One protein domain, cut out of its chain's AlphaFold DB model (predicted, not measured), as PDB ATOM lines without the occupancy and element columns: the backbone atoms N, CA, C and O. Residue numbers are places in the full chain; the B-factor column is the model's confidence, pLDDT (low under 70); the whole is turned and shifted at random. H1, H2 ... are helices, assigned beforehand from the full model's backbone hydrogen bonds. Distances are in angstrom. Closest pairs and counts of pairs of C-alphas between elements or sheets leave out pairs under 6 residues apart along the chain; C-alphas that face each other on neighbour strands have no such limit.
ATOM      1  N   SER A  18      31.632 205.067  56.334       71.75
ATOM      2  CA  SER A  18      31.586 204.602  54.941       71.75
ATOM      3  C   SER A  18      32.825 203.784  54.553       71.75
ATOM      4  O   SER A  18      32.684 202.706  53.974       71.75
ATOM      5  N   GLU A  19      34.037 204.232  54.899       77.31
ATOM      6  CA  GLU A  19      35.276 203.480  54.641       77.31
ATOM      7  C   GLU A  19      35.307 202.158  55.417       77.31
ATOM      8  O   GLU A  19      35.577 201.110  54.829       77.31
ATOM      9  N   ALA A  20      34.927 202.171  56.698       74.06
ATOM     10  CA  ALA A  20      34.825 200.963  57.510       74.06
ATOM     11  C   ALA A  20      33.827 199.952  56.913       74.06
ATOM     12  O   ALA A  20      34.165 198.780  56.744       74.06
ATOM     13  N   SER A  21      32.627 200.388  56.509       82.06
ATOM     14  CA  SER A  21      31.643 199.494  55.873       82.06
ATOM     15  C   SER A  21      32.140 198.964  54.516       82.06
ATOM     16  O   SER A  21      31.957 197.783  54.215       82.06
ATOM     17  N   ARG A  22      32.866 199.773  53.725       86.69
ATOM     18  CA  ARG A  22      33.512 199.326  52.472       86.69
ATOM     19  C   ARG A  22      34.644 198.322  52.706       86.69
ATOM     20  O   ARG A  22      34.774 197.383  51.922       86.69
ATOM     21  N   HIS A  23      35.431 198.467  53.772       89.81
ATOM     22  CA  HIS A  23      36.423 197.467  54.173       89.81
ATOM     23  C   HIS A  23      35.751 196.135  54.544       89.81
ATOM     24  O   HIS A  23      36.113 195.095  53.994       89.81
ATOM     25  N   VAL A  24      34.717 196.171  55.392       89.25
ATOM     26  CA  VAL A  24      33.974 194.972  55.819       89.25
ATOM     27  C   VAL A  24      33.322 194.255  54.631       89.25
ATOM     28  O   VAL A  24      33.403 193.032  54.549       89.25
ATOM     29  N   LEU A  25      32.754 194.978  53.657       91.12
ATOM     30  CA  LEU A  25      32.226 194.372  52.424       91.12
ATOM     31  C   LEU A  25      33.305 193.614  51.630       91.12
ATOM     32  O   LEU A  25      33.070 192.481  51.211       91.12
ATOM     33  N   ARG A  26      34.509 194.188  51.472       91.75
ATOM     34  CA  ARG A  26      35.634 193.507  50.799       91.75
ATOM     35  C   ARG A  26      36.056 192.233  51.540       91.75
ATOM     36  O   ARG A  26      36.356 191.234  50.885       91.75
ATOM     37  N   VAL A  27      36.059 192.255  52.875       91.75
ATOM     38  CA  VAL A  27      36.335 191.069  53.705       91.75
ATOM     39  C   VAL A  27      35.250 190.010  53.503       91.75
ATOM     40  O   VAL A  27      35.578 188.875  53.163       91.75
ATOM     41  N   ILE A  28      33.968 190.377  53.586       91.81
ATOM     42  CA  ILE A  28      32.836 189.467  53.345       91.81
ATOM     43  C   ILE A  28      32.930 188.812  51.958       91.81
ATOM     44  O   ILE A  28      32.755 187.600  51.844       91.81
ATOM     45  N   ASP A  29      33.232 189.565  50.900       92.94
ATOM     46  CA  ASP A  29      33.316 189.010  49.542       92.94
ATOM     47  C   ASP A  29      34.568 188.145  49.317       92.94
ATOM     48  O   ASP A  29      34.515 187.158  48.574       92.94
ATOM     49  N   SER A  30      35.679 188.451  49.993       94.12
ATOM     50  CA  SER A  30      36.854 187.571  50.065       94.12
ATOM     51  C   SER A  30      36.508 186.248  50.763       94.12
ATOM     52  O   SER A  30      36.766 185.162  50.232       94.12
ATOM     53  N   LEU A  31      35.822 186.326  51.906       92.75
ATOM     54  CA  LEU A  31      35.367 185.173  52.681       92.75
ATOM     55  C   LEU A  31      34.353 184.319  51.913       92.75
ATOM     56  O   LEU A  31      34.499 183.100  51.890       92.75
ATOM     57  N   LYS A  32      33.387 184.917  51.200       92.38
ATOM     58  CA  LYS A  32      32.457 184.189  50.311       92.38
ATOM     59  C   LYS A  32      33.207 183.354  49.270       92.38
ATOM     60  O   LYS A  32      32.872 182.184  49.071       92.38
ATOM     61  N   LYS A  33      34.240 183.919  48.629       92.81
ATOM     62  CA  LYS A  33      35.084 183.199  47.656       92.81
ATOM     63  C   LYS A  33      35.847 182.049  48.317       92.81
ATOM     64  O   LYS A  33      35.795 180.930  47.811       92.81
ATOM     65  N   LYS A  34      36.480 182.302  49.468       91.62
ATOM     66  CA  LYS A  34      37.219 181.298  50.250       91.62
ATOM     67  C   LYS A  34      36.324 180.134  50.689       91.62
ATOM     68  O   LYS A  34      36.589 178.998  50.315       91.62
ATOM     69  N   VAL A  35      35.204 180.418  51.358       89.81
ATOM     70  CA  VAL A  35      34.221 179.412  51.806       89.81
ATOM     71  C   VAL A  35      33.678 178.591  50.630       89.81
ATOM     72  O   VAL A  35      33.469 177.387  50.764       89.81
ATOM     73  N   THR A  36      33.489 179.203  49.456       90.31
ATOM     74  CA  THR A  36      33.056 178.486  48.244       90.31
ATOM     75  C   THR A  36      34.138 177.534  47.717       90.31
ATOM     76  O   THR A  36      33.827 176.389  47.384       90.31
ATOM     77  N   ALA A  37      35.403 177.962  47.682       92.75
ATOM     78  CA  ALA A  37      36.533 177.130  47.254       92.75
ATOM     79  C   ALA A  37      36.822 175.975  48.237       92.75
ATOM     80  O   ALA A  37      37.003 174.825  47.818       92.75
ATOM     81  N   ASP A  38      36.776 176.256  49.541       90.31
ATOM     82  CA  ASP A  38      36.922 175.262  50.608       90.31
ATOM     83  C   ASP A  38      35.783 174.231  50.538       90.31
ATOM     84  O   ASP A  38      36.025 173.021  50.564       90.31
ATOM     85  N   ARG A  39      34.535 174.686  50.338       90.25
ATOM     86  CA  ARG A  39      33.367 173.813  50.138       90.25
ATOM     87  C   ARG A  39      33.491 172.953  48.881       90.25
ATOM     88  O   ARG A  39      33.144 171.776  48.938       90.25
ATOM     89  N   PHE A  40      33.976 173.496  47.765       94.25
ATOM     90  CA  PHE A  40      34.193 172.720  46.537       94.25
ATOM     91  C   PHE A  40      35.222 171.602  46.760       94.25
ATOM     92  O   PHE A  40      34.976 170.448  46.407       94.25
ATOM     93  N   THR A  41      36.332 171.923  47.427       95.25
ATOM     94  CA  THR A  41      37.386 170.959  47.780       95.25
ATOM     95  C   THR A  41      36.863 169.883  48.735       95.25
ATOM     96  O   THR A  41      37.051 168.691  48.489       95.25
ATOM     97  N   TYR A  42      36.117 170.277  49.771       93.31
ATOM     98  CA  TYR A  42      35.458 169.356  50.702       93.31
ATOM     99  C   TYR A  42      34.478 168.414  49.993       93.31
ATOM    100  O   TYR A  42      34.517 167.207  50.225       93.31
ATOM    101  N   ILE A  43      33.625 168.932  49.100       95.19
ATOM    102  CA  ILE A  43      32.675 168.118  48.326       95.19
ATOM    103  C   ILE A  43      33.421 167.126  47.428       95.19
ATOM    104  O   ILE A  43      33.072 165.948  47.423       95.19
ATOM    105  N   LYS A  44      34.470 167.563  46.719       96.62
ATOM    106  CA  LYS A  44      35.277 166.687  45.856       96.62
ATOM    107  C   LYS A  44      35.909 165.537  46.648       96.62
ATOM    108  O   LYS A  44      35.768 164.382  46.252       96.62
ATOM    109  N   ASN A  45      36.522 165.840  47.794       96.00
ATOM    110  CA  ASN A  45      37.108 164.826  48.674       96.00
ATOM    111  C   ASN A  45      36.031 163.878  49.224       96.00
ATOM    112  O   ASN A  45      36.195 162.664  49.173       96.00
ATOM    113  N   ARG A  46      34.877 164.409  49.654       96.25
ATOM    114  CA  ARG A  46      33.747 163.595  50.122       96.25
ATOM    115  C   ARG A  46      33.158 162.679  49.054       96.25
ATOM    116  O   ARG A  46      32.682 161.605  49.409       96.25
ATOM    117  N   ILE A  47      33.155 163.082  47.785       96.25
ATOM    118  CA  ILE A  47      32.703 162.230  46.678       96.25
ATOM    119  C   ILE A  47      33.665 161.051  46.497       96.25
ATOM    120  O   ILE A  47      33.201 159.917  46.392       96.25
ATOM    121  N   GLU A  48      34.979 161.283  46.529       96.12
ATOM    122  CA  GLU A  48      35.967 160.204  46.400       96.12
ATOM    123  C   GLU A  48      35.967 159.277  47.634       96.12
ATOM    124  O   GLU A  48      35.898 158.059  47.479       96.12
ATOM    125  N   ASP A  49      35.885 159.822  48.854       95.44
ATOM    126  CA  ASP A  49      35.689 159.043  50.088       95.44
ATOM    127  C   ASP A  49      34.426 158.169  50.024       95.44
ATOM    128  O   ASP A  49      34.438 156.998  50.411       95.44
ATOM    129  N   ASN A  50      33.310 158.741  49.560       95.81
ATOM    130  CA  ASN A  50      32.050 158.017  49.415       95.81
ATOM    131  C   ASN A  50      32.161 156.928  48.335       95.81
ATOM    132  O   ASN A  50      31.621 155.845  48.529       95.81
ATOM    133  N   LYS A  51      32.883 157.169  47.236       94.81
ATOM    134  CA  LYS A  51      33.154 156.188  46.171       94.81
ATOM    135  C   LYS A  51      34.015 155.023  46.674       94.81
ATOM    136  O   LYS A  51      33.684 153.870  46.400       94.81
ATOM    137  N   ILE A  52      35.042 155.297  47.483       94.38
ATOM    138  CA  ILE A  52      35.840 154.265  48.166       94.38
ATOM    139  C   ILE A  52      34.952 153.444  49.116       94.38
ATOM    140  O   ILE A  52      35.004 152.217  49.081       94.38
ATOM    141  N   LYS A  53      34.088 154.093  49.909       93.81
ATOM    142  CA  LYS A  53      33.139 153.425  50.828       93.81
ATOM    143  C   LYS A  53      32.029 152.650  50.112       93.81
ATOM    144  O   LYS A  53      31.555 151.649  50.639       93.81
ATOM    145  N   LEU A  54      31.625 153.086  48.921       92.62
ATOM    146  CA  LEU A  54      30.616 152.425  48.095       92.62
ATOM    147  C   LEU A  54      31.174 151.165  47.416       92.62
ATOM    148  O   LEU A  54      30.443 150.190  47.279       92.62
ATOM    149  N   SER A  55      32.461 151.154  47.054       88.31
ATOM    150  CA  SER A  55      33.143 150.018  46.412       88.31
ATOM    151  C   SER A  55      32.938 148.657  47.115       88.31
ATOM    152  O   SER A  55      32.492 147.725  46.450       88.31
ATOM    153  N   PRO A  56      33.164 148.484  48.437       88.31
ATOM    154  CA  PRO A  56      32.892 147.208  49.105       88.31
ATOM    155  C   PRO A  56      31.396 146.866  49.170       88.31
ATOM    156  O   PRO A  56      31.045 145.689  49.148       88.31
ATOM    157  N   VAL A  57      30.499 147.862  49.202       86.62
ATOM    158  CA  VAL A  57      29.042 147.637  49.198       86.62
ATOM    159  C   VAL A  57      28.581 147.124  47.830       86.62
ATOM    160  O   VAL A  57      27.848 146.138  47.764       86.62
ATOM    161  N   THR A  58      29.050 147.733  46.737       83.38
ATOM    162  CA  THR A  58      28.716 147.313  45.365       83.38
ATOM    163  C   THR A  58      29.411 146.017  44.961       83.38
ATOM    164  O   THR A  58      28.820 145.196  44.263       83.38
ATOM    165  N   GLN A  59      30.631 145.763  45.443       80.75
ATOM    166  CA  GLN A  59      31.263 144.446  45.329       80.75
ATOM    167  C   GLN A  59      30.509 143.388  46.144       80.75
ATOM    168  O   GLN A  59      30.357 142.264  45.675       80.75
ATOM    169  N   GLY A  60      29.980 143.746  47.319       77.44
ATOM    170  CA  GLY A  60      29.104 142.894  48.120       77.44
ATOM    171  C   GLY A  60      27.851 142.471  47.352       77.44
ATOM    172  O   GLY A  60      27.614 141.276  47.189       77.44
ATOM    173  N   THR A  61      27.093 143.420  46.792       71.44
ATOM    174  CA  THR A  61      25.921 143.102  45.951       71.44
ATOM    175  C   THR A  61      26.293 142.393  44.649       71.44
ATOM    176  O   THR A  61      25.569 141.495  44.227       71.44
ATOM    177  N   GLY A  62      27.438 142.707  44.038       74.81
ATOM    178  CA  GLY A  62      27.963 141.984  42.876       74.81
ATOM    179  C   GLY A  62      28.335 140.530  43.190       74.81
ATOM    180  O   GLY A  62      28.087 139.637  42.384       74.81
ATOM    181  N   ASN A  63      28.872 140.263  44.381       70.62
ATOM    182  CA  ASN A  63      29.159 138.910  44.852       70.62
ATOM    183  C   ASN A  63      27.875 138.165  45.234       70.62
ATOM    184  O   ASN A  63      27.742 137.001  44.866       70.62
ATOM    185  N   SER A  64      26.895 138.829  45.855       67.00
ATOM    186  CA  SER A  64      25.546 138.277  46.035       67.00
ATOM    187  C   SER A  64      24.902 137.926  44.691       67.00
ATOM    188  O   SER A  64      24.392 136.824  44.545       67.00
ATOM    189  N   SER A  65      25.012 138.785  43.674       65.12
ATOM    190  CA  SER A  65      24.534 138.501  42.313       65.12
ATOM    191  C   SER A  65      25.234 137.279  41.696       65.12
ATOM    192  O   SER A  65      24.568 136.382  41.188       65.12
ATOM    193  N   LYS A  66      26.561 137.148  41.843       65.88
ATOM    194  CA  LYS A  66      27.309 135.944  41.423       65.88
ATOM    195  C   LYS A  66      26.908 134.681  42.198       65.88
ATOM    196  O   LYS A  66      26.935 133.593  41.631       65.88
ATOM    197  N   PHE A 197      18.820 180.560  59.399       84.94
ATOM    198  CA  PHE A 197      20.225 180.838  59.112       84.94
ATOM    199  C   PHE A 197      20.861 179.626  58.440       84.94
ATOM    200  O   PHE A 197      20.929 178.535  59.006       84.94
ATOM    201  N   LYS A 198      21.356 179.819  57.217       85.94
ATOM    202  CA  LYS A 198      22.046 178.749  56.492       85.94
ATOM    203  C   LYS A 198      23.428 178.542  57.108       85.94
ATOM    204  O   LYS A 198      24.111 179.507  57.432       85.94
ATOM    205  N   VAL A 199      23.925 177.304  57.115       84.81
ATOM    206  CA  VAL A 199      25.295 176.968  57.575       84.81
ATOM    207  C   VAL A 199      26.380 177.827  56.892       84.81
ATOM    208  O   VAL A 199      27.418 178.132  57.477       84.81
ATOM    209  N   CYS A 200      26.137 178.256  55.647       81.56
ATOM    210  CA  CYS A 200      26.997 179.188  54.914       81.56
ATOM    211  C   CYS A 200      27.019 180.596  55.542       81.56
ATOM    212  O   CYS A 200      28.073 181.220  55.616       81.56
ATOM    213  N   GLU A 201      25.859 181.089  55.977       89.75
ATOM    214  CA  GLU A 201      25.674 182.394  56.618       89.75
ATOM    215  C   GLU A 201      26.327 182.377  58.005       89.75
ATOM    216  O   GLU A 201      27.129 183.254  58.302       89.75
ATOM    217  N   ASP A 202      26.120 181.314  58.791       91.50
ATOM    218  CA  ASP A 202      26.789 181.105  60.086       91.50
ATOM    219  C   ASP A 202      28.320 181.125  59.974       91.50
ATOM    220  O   ASP A 202      29.013 181.728  60.796       91.50
ATOM    221  N   CYS A 203      28.857 180.478  58.935       88.75
ATOM    222  CA  CYS A 203      30.286 180.475  58.639       88.75
ATOM    223  C   CYS A 203      30.800 181.894  58.340       88.75
ATOM    224  O   CYS A 203      31.804 182.314  58.917       88.75
ATOM    225  N   LEU A 204      30.081 182.658  57.512       91.44
ATOM    226  CA  LEU A 204      30.442 184.032  57.153       91.44
ATOM    227  C   LEU A 204      30.316 185.011  58.329       91.44
ATOM    228  O   LEU A 204      31.237 185.796  58.544       91.44
ATOM    229  N   ILE A 205      29.230 184.947  59.110       92.88
ATOM    230  CA  ILE A 205      29.021 185.756  60.325       92.88
ATOM    231  C   ILE A 205      30.185 185.530  61.293       92.88
ATOM    232  O   ILE A 205      30.833 186.478  61.737       92.88
ATOM    233  N   ARG A 206      30.504 184.257  61.555       92.50
ATOM    234  CA  ARG A 206      31.606 183.839  62.423       92.50
ATOM    235  C   ARG A 206      32.960 184.350  61.925       92.50
ATOM    236  O   ARG A 206      33.685 184.949  62.709       92.50
ATOM    237  N   MET A 207      33.307 184.127  60.656       90.38
ATOM    238  CA  MET A 207      34.612 184.537  60.117       90.38
ATOM    239  C   MET A 207      34.754 186.061  60.041       90.38
ATOM    240  O   MET A 207      35.769 186.590  60.478       90.38
ATOM    241  N   THR A 208      33.723 186.777  59.586       92.19
ATOM    242  CA  THR A 208      33.766 188.245  59.461       92.19
ATOM    243  C   THR A 208      33.909 188.923  60.822       92.19
ATOM    244  O   THR A 208      34.717 189.831  60.964       92.19
ATOM    245  N   ILE A 209      33.182 188.469  61.851       92.25
ATOM    246  CA  ILE A 209      33.302 189.040  63.204       92.25
ATOM    247  C   ILE A 209      34.645 188.660  63.856       92.25
ATOM    248  O   ILE A 209      35.184 189.442  64.637       92.25
ATOM    249  N   GLN A 210      35.231 187.505  63.513       90.19
ATOM    250  CA  GLN A 210      36.580 187.139  63.965       90.19
ATOM    251  C   GLN A 210      37.697 187.945  63.273       90.19
ATOM    252  O   GLN A 210      38.712 188.202  63.914       90.19
ATOM    253  N   GLU A 211      37.531 188.345  62.007       89.50
ATOM    254  CA  GLU A 211      38.536 189.115  61.252       89.50
ATOM    255  C   GLU A 211      38.395 190.640  61.435       89.50
ATOM    256  O   GLU A 211      39.401 191.328  61.589       89.50
ATOM    257  N   CYS A 212      37.171 191.179  61.466       88.62
ATOM    258  CA  CYS A 212      36.902 192.621  61.598       88.62
ATOM    259  C   CYS A 212      36.569 193.080  63.031       88.62
ATOM    260  O   CYS A 212      36.435 194.280  63.273       88.62
ATOM    261  N   GLY A 213      36.393 192.149  63.974       87.88
ATOM    262  CA  GLY A 213      35.871 192.433  65.312       87.88
ATOM    263  C   GLY A 213      34.354 192.668  65.342       87.88
ATOM    264  O   GLY A 213      33.699 192.888  64.321       87.88
ATOM    265  N   MET A 214      33.766 192.625  66.541       89.44
ATOM    266  CA  MET A 214      32.337 192.890  66.733       89.44
ATOM    267  C   MET A 214      32.095 194.392  66.926       89.44
ATOM    268  O   MET A 214      32.385 194.942  67.985       89.44
ATOM    269  N   SER A 215      31.546 195.049  65.904       90.81
ATOM    270  CA  SER A 215      31.137 196.459  65.938       90.81
ATOM    271  C   SER A 215      29.793 196.655  65.237       90.81
ATOM    272  O   SER A 215      29.416 195.849  64.383       90.81
ATOM    273  N   ASP A 216      29.085 197.741  65.554       89.06
ATOM    274  CA  ASP A 216      27.783 198.045  64.944       89.06
ATOM    275  C   ASP A 216      27.886 198.159  63.414       89.06
ATOM    276  O   ASP A 216      27.049 197.617  62.700       89.06
ATOM    277  N   ALA A 217      28.969 198.746  62.890       89.06
ATOM    278  CA  ALA A 217      29.222 198.822  61.449       89.06
ATOM    279  C   ALA A 217      29.409 197.437  60.795       89.06
ATOM    280  O   ALA A 217      28.955 197.222  59.667       89.06
ATOM    281  N   VAL A 218      30.037 196.477  61.488       91.81
ATOM    282  CA  VAL A 218      30.164 195.085  61.014       91.81
ATOM    283  C   VAL A 218      28.805 194.385  61.034       91.81
ATOM    284  O   VAL A 218      28.429 193.761  60.042       91.81
ATOM    285  N   LEU A 219      28.038 194.534  62.119       92.69
ATOM    286  CA  LEU A 219      26.705 193.940  62.260       92.69
ATOM    287  C   LEU A 219      25.711 194.502  61.230       92.69
ATOM    288  O   LEU A 219      25.006 193.723  60.596       92.69
ATOM    289  N   GLU A 220      25.697 195.817  60.994       92.12
ATOM    290  CA  GLU A 220      24.891 196.473  59.952       92.12
ATOM    291  C   GLU A 220      25.293 196.042  58.534       92.12
ATOM    292  O   GLU A 220      24.442 195.902  57.654       92.12
ATOM    293  N   THR A 221      26.586 195.816  58.289       92.06
ATOM    294  CA  THR A 221      27.071 195.377  56.972       92.06
ATOM    295  C   THR A 221      26.713 193.910  56.708       92.06
ATOM    296  O   THR A 221      26.271 193.583  55.607       92.06
ATOM    297  N   LEU A 222      26.825 193.037  57.717       92.06
ATOM    298  CA  LEU A 222      26.363 191.645  57.648       92.06
ATOM    299  C   LEU A 222      24.836 191.562  57.505       92.06
ATOM    300  O   LEU A 222      24.350 190.826  56.653       92.06
ATOM    301  N   ALA A 223      24.088 192.361  58.269       91.38
ATOM    302  CA  ALA A 223      22.634 192.500  58.166       91.38
ATOM    303  C   ALA A 223      22.187 192.822  56.730       91.38
ATOM    304  O   ALA A 223      21.366 192.107  56.157       91.38
ATOM    305  N   ARG A 224      22.826 193.822  56.105       91.12
ATOM    306  CA  ARG A 224      22.607 194.205  54.699       91.12
ATOM    307  C   ARG A 224      23.038 193.131  53.690       91.12
ATOM    308  O   ARG A 224      22.545 193.122  52.575       91.12
ATOM    309  N   CYS A 225      23.967 192.246  54.048       88.94
ATOM    310  CA  CYS A 225      24.417 191.144  53.190       88.94
ATOM    311  C   CYS A 225      23.524 189.894  53.243       88.94
ATOM    312  O   CYS A 225      23.695 189.017  52.396       88.94
ATOM    313  N   PHE A 226      22.627 189.780  54.229       88.56
ATOM    314  CA  PHE A 226      21.740 188.621  54.406       88.56
ATOM    315  C   PHE A 226      20.243 188.961  54.357       88.56
ATOM    316  O   PHE A 226      19.417 188.042  54.425       88.56
ATOM    317  N   ASP A 227      19.915 190.251  54.237       88.50
ATOM    318  CA  ASP A 227      18.568 190.822  54.335       88.50
ATOM    319  C   ASP A 227      17.915 190.467  55.684       88.50
ATOM    320  O   ASP A 227      16.921 189.750  55.750       88.50
ATOM    321  N   ARG A 228      18.563 190.875  56.787       88.94
ATOM    322  CA  ARG A 228      18.167 190.574  58.182       88.94
ATOM    323  C   ARG A 228      18.402 191.780  59.092       88.94
ATOM    324  O   ARG A 228      19.169 192.670  58.733       88.94
ATOM    325  N   ALA A 229      17.845 191.792  60.306       89.62
ATOM    326  CA  ALA A 229      18.183 192.822  61.287       89.62
ATOM    327  C   ALA A 229      19.568 192.579  61.921       89.62
ATOM    328  O   ALA A 229      19.967 191.447  62.200       89.62
ATOM    329  N   ALA A 230      20.297 193.656  62.237       90.88
ATOM    330  CA  ALA A 230      21.599 193.576  62.916       90.88
ATOM    331  C   ALA A 230      21.519 192.905  64.305       90.88
ATOM    332  O   ALA A 230      22.479 192.265  64.740       90.88
ATOM    333  N   GLY A 231      20.362 193.001  64.973       89.25
ATOM    334  CA  GLY A 231      20.076 192.281  66.215       89.25
ATOM    335  C   GLY A 231      20.081 190.759  66.039       89.25
ATOM    336  O   GLY A 231      20.677 190.063  66.859       89.25
ATOM    337  N   ASP A 232      19.518 190.250  64.940       90.38
ATOM    338  CA  ASP A 232      19.460 188.811  64.654       90.38
ATOM    339  C   ASP A 232      20.849 188.256  64.334       90.38
ATOM    340  O   ASP A 232      21.213 187.181  64.809       90.38
ATOM    341  N   ILE A 233      21.661 189.012  63.580       92.19
ATOM    342  CA  ILE A 233      23.065 188.662  63.310       92.19
ATOM    343  C   ILE A 233      23.851 188.551  64.621       92.19
ATOM    344  O   ILE A 233      24.610 187.598  64.808       92.19
ATOM    345  N   LYS A 234      23.657 189.504  65.542       91.88
ATOM    346  CA  LYS A 234      24.320 189.504  66.848       91.88
ATOM    347  C   LYS A 234      23.883 188.311  67.702       91.88
ATOM    348  O   LYS A 234      24.743 187.567  68.168       91.88
ATOM    349  N   ALA A 235      22.577 188.088  67.848       91.00
ATOM    350  CA  ALA A 235      22.037 186.956  68.598       91.00
ATOM    351  C   ALA A 235      22.515 185.611  68.017       91.00
ATOM    352  O   ALA A 235      22.928 184.717  68.757       91.00
ATOM    353  N   ARG A 236      22.551 185.481  66.682       91.81
ATOM    354  CA  ARG A 236      23.085 184.289  66.013       91.81
ATOM    355  C   ARG A 236      24.579 184.102  66.277       91.81
ATOM    356  O   ARG A 236      24.996 182.983  66.559       91.81
ATOM    357  N   TYR A 237      25.383 185.167  66.241       90.50
ATOM    358  CA  TYR A 237      26.807 185.088  66.582       90.50
ATOM    359  C   TYR A 237      27.041 184.668  68.041       90.50
ATOM    360  O   TYR A 237      27.913 183.841  68.295       90.50
ATOM    361  N   GLU A 238      26.254 185.182  68.990       90.25
ATOM    362  CA  GLU A 238      26.343 184.807  70.408       90.25
ATOM    363  C   GLU A 238      26.076 183.304  70.612       90.25
ATOM    364  O   GLU A 238      26.866 182.632  71.280       90.25
ATOM    365  N   ILE A 239      25.061 182.744  69.939       88.50
ATOM    366  CA  ILE A 239      24.790 181.293  69.905       88.50
ATOM    367  C   ILE A 239      25.984 180.524  69.306       88.50
ATOM    368  O   ILE A 239      26.534 179.626  69.945       88.50
ATOM    369  N   LEU A 240      26.452 180.925  68.116       86.44
ATOM    370  CA  LEU A 240      27.579 180.296  67.406       86.44
ATOM    371  C   LEU A 240      28.921 180.393  68.154       86.44
ATOM    372  O   LEU A 240      29.865 179.673  67.806       86.44
ATOM    373  N   ASN A 241      29.040 181.316  69.111       80.38
ATOM    374  CA  ASN A 241      30.202 181.467  69.977       80.38
ATOM    375  C   ASN A 241      30.079 180.606  71.245       80.38
ATOM    376  O   ASN A 241      31.074 180.015  71.665       80.38
ATOM    377  N   GLY A 242      28.870 180.458  71.801       65.38
ATOM    378  CA  GLY A 242      28.587 179.535  72.906       65.38
ATOM    379  C   GLY A 242      28.971 178.089  72.576       65.38
ATOM    380  O   GLY A 242      29.739 177.471  73.317       65.38
ATOM    381  N   GLU A 243      28.555 177.593  71.403       57.97
ATOM    382  CA  GLU A 243      28.856 176.232  70.917       57.97
ATOM    383  C   GLU A 243      30.360 175.900  70.867       57.97
ATOM    384  O   GLU A 243      30.762 174.747  71.049       57.97
ATOM    385  N   LYS A 244      31.231 176.895  70.635       50.09
ATOM    386  CA  LYS A 244      32.685 176.667  70.544       50.09
ATOM    387  C   LYS A 244      33.314 176.249  71.877       50.09
ATOM    388  O   LYS A 244      34.377 175.631  71.857       50.09
TER     389      LYS A 244
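This is residues 18 to 66 and 197 to 244 of the 622 residues of an uncharacterized protein of Aegilops tauschii subsp. strangulata (UniProt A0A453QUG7). One long helix, H1, runs out of a small compact head, and its residues 40 to 66 stick out. In the head, the helical hairpin of H2 and H3 packs on H1 between residues 20 and 35, and H4 crosses the hairpin, apart from H1. The printed part has 97 residues with four named helices, H1 to H4 in chain order, and no named strand: all helix. It is extended, with radius of gyration of the C-alphas 20.0 A and spans 69 by 25 by 23 A.

H1, residues 18 to 66, touches H2, residues 199 to 212, with residues 24 to 35 alone; the closest C-alphas, of Ile 28 and Thr 208, are 6.3 A apart. H3, residues 216 to 226, touches H1 at Ser 21 and Ala 217, closest C-alphas 6.1 A apart. H4, residues 230 to 244, is about perpendicular to H2, 87 degrees. In H2 and H3 every O i to N i+4 pair is within hydrogen-bond range; H1 has 43 of 45, H4 10 of 11.

H1 spans 70.1 A from C-alpha 18 at (31.586, 204.602, 54.941), with a kink of 29 degrees near residue 54. H4 spans 21.6 A, ending at (32.685, 176.667, 70.544).

Residues 67 to 196 are not printed; C-alphas 66 and 197 are 48.8 A apart. Residues 64 to 66 and 242 to 244 have pLDDT under 70.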